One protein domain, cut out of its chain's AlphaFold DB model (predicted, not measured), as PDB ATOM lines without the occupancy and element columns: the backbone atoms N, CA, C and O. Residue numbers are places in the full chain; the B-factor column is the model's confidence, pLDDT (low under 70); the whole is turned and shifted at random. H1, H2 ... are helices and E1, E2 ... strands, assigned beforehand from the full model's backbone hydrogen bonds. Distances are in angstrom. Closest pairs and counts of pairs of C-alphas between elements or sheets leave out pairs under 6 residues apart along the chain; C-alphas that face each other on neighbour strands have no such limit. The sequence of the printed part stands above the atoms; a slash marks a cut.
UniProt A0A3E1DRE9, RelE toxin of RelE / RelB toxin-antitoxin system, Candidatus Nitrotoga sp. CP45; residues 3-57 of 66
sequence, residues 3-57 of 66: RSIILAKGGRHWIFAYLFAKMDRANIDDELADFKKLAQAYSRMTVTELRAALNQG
ATOM      1  N   ARG A   3     -13.899  55.775 -12.697       73.50
ATOM      2  CA  ARG A   3     -14.327  54.505 -13.288       73.50
ATOM      3  C   ARG A   3     -13.235  53.488 -12.963       73.50
ATOM      4  O   ARG A   3     -12.059  53.818 -13.018       73.50
ATOM      5  N   SER A   4     -13.630  52.281 -12.591       79.62
ATOM      6  CA  SER A   4     -12.695  51.202 -12.272       79.62
ATOM      7  C   SER A   4     -12.957  50.033 -13.205       79.62
ATOM      8  O   SER A   4     -14.109  49.783 -13.564       79.62
ATOM      9  N   ILE A   5     -11.903  49.314 -13.588       84.25
ATOM     10  CA  ILE A   5     -12.007  48.096 -14.387       84.25
ATOM     11  C   ILE A   5     -11.596  46.912 -13.520       84.25
ATOM     12  O   ILE A   5     -10.621  46.960 -12.776       84.25
ATOM     13  N   ILE A   6     -12.358  45.828 -13.621       87.81
ATOM     14  CA  ILE A   6     -12.042  44.563 -12.967       87.81
ATOM     15  C   ILE A   6     -11.918  43.498 -14.051       87.81
ATOM     16  O   ILE A   6     -12.813  43.319 -14.879       87.81
ATOM     17  N   LEU A   7     -10.799  42.780 -14.040       87.56
ATOM     18  CA  LEU A   7     -10.548  41.643 -14.913       87.56
ATOM     19  C   LEU A   7     -10.937  40.363 -14.161       87.56
ATOM     20  O   LEU A   7     -10.188  39.875 -13.320       87.56
ATOM     21  N   ALA A   8     -12.111  39.811 -14.469       86.44
ATOM     22  CA  ALA A   8     -12.666  38.630 -13.789       86.44
ATOM     23  C   ALA A   8     -12.522  37.323 -14.600       86.44
ATOM     24  O   ALA A   8     -13.277  36.362 -14.427       86.44
ATOM     25  N   LYS A   9     -11.576  37.270 -15.547       77.94
ATOM     26  CA  LYS A   9     -11.412  36.104 -16.424       77.94
ATOM     27  C   LYS A   9     -10.738  34.951 -15.677       77.94
ATOM     28  O   LYS A   9      -9.665  35.112 -15.113       77.94
ATOM     29  N   GLY A  10     -11.342  33.765 -15.743       72.75
ATOM     30  CA  GLY A  10     -10.830  32.546 -15.102       72.75
ATOM     31  C   GLY A  10     -11.548  32.160 -13.807       72.75
ATOM     32  O   GLY A  10     -11.249  31.101 -13.267       72.75
ATOM     33  N   GLY A  11     -12.490  32.979 -13.320       75.50
ATOM     34  CA  GLY A  11     -13.433  32.638 -12.241       75.50
ATOM     35  C   GLY A  11     -12.832  32.422 -10.845       75.50
ATOM     36  O   GLY A  11     -13.586  32.267  -9.894       75.50
ATOM     37  N   ARG A  12     -11.500  32.412 -10.716       77.94
ATOM     38  CA  ARG A  12     -10.774  32.170  -9.458       77.94
ATOM     39  C   ARG A  12     -10.295  33.446  -8.773       77.94
ATOM     40  O   ARG A  12     -10.340  33.527  -7.555       77.94
ATOM     41  N   HIS A  13      -9.844  34.426  -9.555       81.38
ATOM     42  CA  HIS A  13      -9.291  35.682  -9.052       81.38
ATOM     43  C   HIS A  13      -9.865  36.850  -9.843       81.38
ATOM     44  O   HIS A  13     -10.111  36.732 -11.048       81.38
ATOM     45  N   TRP A  14     -10.103  37.962  -9.154       85.88
ATOM     46  CA  TRP A  14     -10.534  39.216  -9.754       85.88
ATOM     47  C   TRP A  14      -9.372  40.189  -9.643       85.88
ATOM     48  O   TRP A  14      -8.928  40.494  -8.542       85.88
ATOM     49  N   ILE A  15      -8.859  40.641 -10.784       84.88
ATOM     50  CA  ILE A  15      -7.715  41.550 -10.808       84.88
ATOM     51  C   ILE A  15      -8.227  42.967 -11.025       84.88
ATOM     52  O   ILE A  15      -8.853  43.261 -12.048       84.88
ATOM     53  N   PHE A  16      -7.981  43.838 -10.051       85.25
ATOM     54  CA  PHE A  16      -8.347  45.245 -10.131       85.25
ATOM     55  C   PHE A  16      -7.360  45.994 -11.033       85.25
ATOM     56  O   PHE A  16      -6.171  46.072 -10.738       85.25
ATOM     57  N   ALA A  17      -7.855  46.548 -12.137       80.44
ATOM     58  CA  ALA A  17      -7.092  47.381 -13.057       80.44
ATOM     59  C   ALA A  17      -7.686  48.794 -13.017       80.44
ATOM     60  O   ALA A  17      -8.779  49.051 -13.527       80.44
ATOM     61  N   TYR A  18      -7.009  49.725 -12.352       73.06
ATOM     62  CA  TYR A  18      -7.517  51.088 -12.237       73.06
ATOM     63  C   TYR A  18      -7.402  51.834 -13.571       73.06
ATOM     64  O   TYR A  18      -6.327  51.862 -14.168       73.06
ATOM     65  N   LEU A  19      -8.493  52.466 -14.021       66.25
ATOM     66  CA  LEU A  19      -8.522  53.171 -15.297       66.25
ATOM     67  C   LEU A  19      -9.193  54.551 -15.177       66.25
ATOM     68  O   LEU A  19     -10.402  54.689 -15.322       66.25
ATOM     69  N   PHE A  20      -8.349  55.557 -14.943       62.06
ATOM     70  CA  PHE A  20      -8.567  57.000 -15.131       62.06
ATOM     71  C   PHE A  20      -9.712  57.719 -14.376       62.06
ATOM     72  O   PHE A  20     -10.734  57.178 -13.945       62.06
ATOM     73  N   ALA A  21      -9.548  59.040 -14.235       54.19
ATOM     74  CA  ALA A  21     -10.581  59.944 -13.738       54.19
ATOM     75  C   ALA A  21     -11.635  60.225 -14.827       54.19
ATOM     76  O   ALA A  21     -11.307  60.421 -15.992       54.19
ATOM     77  N   LYS A  22     -12.921  60.278 -14.447       56.59
ATOM     78  CA  LYS A  22     -14.106  60.270 -15.340       56.59
ATOM     79  C   LYS A  22     -14.144  61.349 -16.445       56.59
ATOM     80  O   LYS A  22     -14.995  61.231 -17.325       56.59
ATOM     81  N   MET A  23     -13.273  62.362 -16.410       53.41
ATOM     82  CA  MET A  23     -13.185  63.421 -17.427       53.41
ATOM     83  C   MET A  23     -12.031  63.282 -18.430       53.41
ATOM     84  O   MET A  23     -12.021  64.039 -19.391       53.41
ATOM     85  N   ASP A  24     -11.116  62.323 -18.267       58.50
ATOM     86  CA  ASP A  24      -9.962  62.203 -19.175       58.50
ATOM     87  C   ASP A  24     -10.266  61.393 -20.443       58.50
ATOM     88  O   ASP A  24      -9.736  61.693 -21.510       58.50
ATOM     89  N   ARG A  25     -11.122  60.361 -20.358       58.59
ATOM     90  CA  ARG A  25     -11.473  59.497 -21.500       58.59
ATOM     91  C   ARG A  25     -12.920  59.009 -21.434       58.59
ATOM     92  O   ARG A  25     -13.436  58.652 -20.369       58.59
ATOM     93  N   ALA A  26     -13.589  59.026 -22.587       66.50
ATOM     94  CA  ALA A  26     -14.973  58.575 -22.731       66.50
ATOM     95  C   ALA A  26     -15.076  57.045 -22.861       66.50
ATOM     96  O   ALA A  26     -15.972  56.461 -22.253       66.50
ATOM     97  N   ASN A  27     -14.126  56.419 -23.571       70.75
ATOM     98  CA  ASN A  27     -14.077  54.988 -23.884       70.75
ATOM     99  C   ASN A  27     -12.674  54.401 -23.645       70.75
ATOM    100  O   ASN A  27     -11.722  55.140 -23.406       70.75
ATOM    101  N   ILE A  28     -12.577  53.070 -23.728       77.62
ATOM    102  CA  ILE A  28     -11.350  52.273 -23.532       77.62
ATOM    103  C   ILE A  28     -10.972  51.477 -24.785       77.62
ATOM    104  O   ILE A  28     -10.354  50.422 -24.683       77.62
ATOM    105  N   ASP A  29     -11.461  51.895 -25.955       80.00
ATOM    106  CA  ASP A  29     -11.436  51.077 -27.173       80.00
ATOM    107  C   ASP A  29     -10.002  50.705 -27.591       80.00
ATOM    108  O   ASP A  29      -9.757  49.562 -27.988       80.00
ATOM    109  N   ASP A  30      -9.049  51.624 -27.400       82.12
ATOM    110  CA  ASP A  30      -7.637  51.433 -27.742       82.12
ATOM    111  C   ASP A  30      -6.930  50.467 -26.776       82.12
ATOM    112  O   ASP A  30      -6.134  49.628 -27.195       82.12
ATOM    113  N   GLU A  31      -7.246  50.521 -25.481       83.62
ATOM    114  CA  GLU A  31      -6.616  49.682 -24.455       83.62
ATOM    115  C   GLU A  31      -7.364  48.359 -24.214       83.62
ATOM    116  O   GLU A  31      -6.832  47.431 -23.597       83.62
ATOM    117  N   LEU A  32      -8.599  48.225 -24.713       85.88
ATOM    118  CA  LEU A  32      -9.458  47.056 -24.497       85.88
ATOM    119  C   LEU A  32      -8.786  45.756 -24.946       85.88
ATOM    120  O   LEU A  32      -8.942  44.713 -24.300       85.88
ATOM    121  N   ALA A  33      -8.061  45.794 -26.064       88.56
ATOM    122  CA  ALA A  33      -7.339  44.636 -26.573       88.56
ATOM    123  C   ALA A  33      -6.254  44.177 -25.588       88.56
ATOM    124  O   ALA A  33      -6.121  42.978 -25.327       88.56
ATOM    125  N   ASP A  34      -5.532  45.119 -24.992       87.56
ATOM    126  CA  ASP A  34      -4.471  44.828 -24.037       87.56
ATOM    127  C   ASP A  34      -5.038  44.360 -22.694       87.56
ATOM    128  O   ASP A  34      -4.545  43.374 -22.143       87.56
ATOM    129  N   PHE A  35      -6.169  44.908 -22.238       86.56
ATOM    130  CA  PHE A  35      -6.876  44.369 -21.071       86.56
ATOM    131  C   PHE A  35      -7.371  42.941 -21.279       86.56
ATOM    132  O   PHE A  35      -7.283  42.114 -20.370       86.56
ATOM    133  N   LYS A  36      -7.850  42.603 -22.481       87.94
ATOM    134  CA  LYS A  36      -8.243  41.223 -22.803       87.94
ATOM    135  C   LYS A  36      -7.048  40.267 -22.773       87.94
ATOM    136  O   LYS A  36      -7.202  39.147 -22.277       87.94
ATOM    137  N   LYS A  37      -5.878  40.692 -23.271       90.31
ATOM    138  CA  LYS A  37      -4.630  39.909 -23.186       90.31
ATOM    139  C   LYS A  37      -4.207  39.723 -21.732       90.31
ATOM    140  O   LYS A  37      -3.940  38.595 -21.323       90.31
ATOM    141  N   LEU A  38      -4.230  40.794 -20.945       88.81
ATOM    142  CA  LEU A  38      -3.865  40.776 -19.533       88.81
ATOM    143  C   LEU A  38      -4.790  39.855 -18.722       88.81
ATOM    144  O   LEU A  38      -4.326  38.974 -18.003       88.81
ATOM    145  N   ALA A  39      -6.104  39.955 -18.930       88.62
ATOM    146  CA  ALA A  39      -7.081  39.060 -18.316       88.62
ATOM    147  C   ALA A  39      -6.851  37.589 -18.713       88.62
ATOM    148  O   ALA A  39      -7.031  36.679 -17.905       88.62
ATOM    149  N   GLN A  40      -6.457  37.327 -19.963       90.44
ATOM    150  CA  GLN A  40      -6.121  35.976 -20.409       90.44
ATOM    151  C   GLN A  40      -4.838  35.456 -19.755       90.44
ATOM    152  O   GLN A  40      -4.811  34.285 -19.375       90.44
ATOM    153  N   ALA A  41      -3.817  36.297 -19.596       89.50
ATOM    154  CA  ALA A  41      -2.586  35.942 -18.899       89.50
ATOM    155  C   ALA A  41      -2.876  35.558 -17.440       89.50
ATOM    156  O   ALA A  41      -2.586  34.430 -17.047       89.50
ATOM    157  N   TYR A  42      -3.577  36.414 -16.689       88.38
ATOM    158  CA  TYR A  42      -3.946  36.124 -15.299       88.38
ATOM    159  C   TYR A  42      -4.828  34.879 -15.155       88.38
ATOM    160  O   TYR A  42      -4.655  34.107 -14.219       88.38
ATOM    161  N   SER A  43      -5.723  34.604 -16.113       88.00
ATOM    162  CA  SER A  43      -6.556  33.391 -16.074       88.00
ATOM    163  C   SER A  43      -5.763  32.080 -16.188       88.00
ATOM    164  O   SER A  43      -6.251  31.024 -15.773       88.00
ATOM    165  N   ARG A  44      -4.564  32.145 -16.781       89.94
ATOM    166  CA  ARG A  44      -3.670  31.005 -17.022       89.94
ATOM    167  C   ARG A  44      -2.585  30.860 -15.963       89.94
ATOM    168  O   ARG A  44      -2.004  29.784 -15.886       89.94
ATOM    169  N   MET A  45      -2.335  31.904 -15.174       89.62
ATOM    170  CA  MET A  45      -1.370  31.842 -14.087       89.62
ATOM    171  C   MET A  45      -1.790  30.806 -13.046       89.62
ATOM    172  O   MET A  45      -2.959  30.673 -12.667       89.62
ATOM    173  N   THR A  46      -0.797  30.067 -12.583       88.94
ATOM    174  CA  THR A  46      -0.893  29.176 -11.439       88.94
ATOM    175  C   THR A  46      -0.864  29.975 -10.138       88.94
ATOM    176  O   THR A  46      -0.406  31.116 -10.081       88.94
ATOM    177  N   VAL A  47      -1.309  29.348  -9.048       86.44
ATOM    178  CA  VAL A  47      -1.249  29.951  -7.706       86.44
ATOM    179  C   VAL A  47       0.191  30.320  -7.321       86.44
ATOM    180  O   VAL A  47       0.413  31.341  -6.675       86.44
ATOM    181  N   THR A  48       1.178  29.522  -7.735       91.25
ATOM    182  CA  THR A  48       2.598  29.788  -7.463       91.25
ATOM    183  C   THR A  48       3.091  31.040  -8.183       91.25
ATOM    184  O   THR A  48       3.766  31.861  -7.569       91.25
ATOM    185  N   GLU A  49       2.726  31.219  -9.453       90.81
ATOM    186  CA  GLU A  49       3.082  32.416 -10.229       90.81
ATOM    187  C   GLU A  49       2.406  33.670  -9.669       90.81
ATOM    188  O   GLU A  49       3.057  34.702  -9.532       90.81
ATOM    189  N   LEU A  50       1.136  33.572  -9.259       88.56
ATOM    190  CA  LEU A  50       0.435  34.679  -8.601       88.56
ATOM    191  C   LEU A  50       1.116  35.081  -7.287       88.56
ATOM    192  O   LEU A  50       1.345  36.263  -7.052       88.56
ATOM    193  N   ARG A  51       1.510  34.112  -6.453       90.00
ATOM    194  CA  ARG A  51       2.272  34.385  -5.221       90.00
ATOM    195  C   ARG A  51       3.629  35.021  -5.503       90.00
ATOM    196  O   ARG A  51       4.050  35.901  -4.763       90.00
ATOM    197  N   ALA A  52       4.312  34.590  -6.561       93.19
ATOM    198  CA  ALA A  52       5.572  35.203  -6.961       93.19
ATOM    199  C   ALA A  52       5.376  36.667  -7.381       93.19
ATOM    200  O   ALA A  52       6.195  37.500  -7.007       93.19
ATOM    201  N   ALA A  53       4.300  36.980  -8.108       89.75
ATOM    202  CA  ALA A  53       3.954  38.348  -8.494       89.75
ATOM    203  C   ALA A  53       3.585  39.224  -7.281       89.75
ATOM    204  O   ALA A  53       4.008  40.374  -7.207       89.75
ATOM    205  N   LEU A  54       2.874  38.669  -6.289       91.00
ATOM    206  CA  LEU A  54       2.614  39.349  -5.013       91.00
ATOM    207  C   LEU A  54       3.919  39.664  -4.266       91.00
ATOM    208  O   LEU A  54       4.153  40.796  -3.860       91.00
ATOM    209  N   ASN A  55       4.812  38.678  -4.140       91.81
ATOM    210  CA  ASN A  55       6.089  38.846  -3.438       91.81
ATOM    211  C   ASN A  55       7.039  39.836  -4.131       91.81
ATOM    212  O   ASN A  55       7.855  40.465  -3.463       91.81
ATOM    213  N   GLN A  56       6.961  39.950  -5.459       93.06
ATOM    214  CA  GLN A  56       7.747  40.910  -6.244       93.06
ATOM    215  C   GLN A  56       7.165  42.330  -6.205       93.06
ATOM    216  O   GLN A  56       7.849  43.271  -6.597       93.06
ATOM    217  N   GLY A  57       5.934  42.497  -5.710       87.06
ATOM    218  CA  GLY A  57       5.218  43.773  -5.718       87.06
ATOM    219  C   GLY A  57       4.556  44.113  -7.056       87.06
ATOM    220  O   GLY A  57       4.049  45.221  -7.211       87.06
TER     221      GLY A  57
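AT A GLANCE: This is residues 3 to 57 of the 66 residues of the protein "RelE toxin of RelE / RelB toxin-antitoxin system" of Candidatus Nitrotoga sp. CP45 (UniProt A0A3E1DRE9). A strand hairpin, E1 and E2, with one helix, H1, packed loosely on it through residues 35 to 43; a second helix, H2, follows after a tight turn, and residues 51 to 57 stick out. The 55 printed residues hold E1, E2, H1, H2 in that order, an antiparallel sheet E1 - E2, class mixed. The whole is loose, radius of gyration of the C-alphas 12.8 A, elongated, spanning 38 by 20 by 16 A.

HOW THE PARTS SIT: E1, residues 3 to 7, and E2, residues 15 to 21, form an antiparallel hairpin at 158 degrees; N 7 and O 15 are 2.8 A apart, within hydrogen-bond range. The closest C-alphas of E1 and H1, residues 32 to 44, are those of Leu 7 and Ala 39, 5.5 A apart. H1 and H2, residues 47 to 56, are only just apart, closest 8.1 A. Every O i to N i+4 pair in H1 and H2 is within hydrogen-bond range.

IN THESE COORDINATES: E1 begins at C-alpha 3 (-14.327, 54.505, -13.288). E2 is 18.8 A long, H1 18.6 A. H2 ends at C-alpha 56 (7.747, 40.910, -6.244).

THE WHOLE: The C-alphas farthest apart, of Met 23 and Thr 48, are 38.5 A apart. The printed part has no cut and no long link. Residues 19 to 26 have pLDDT under 70.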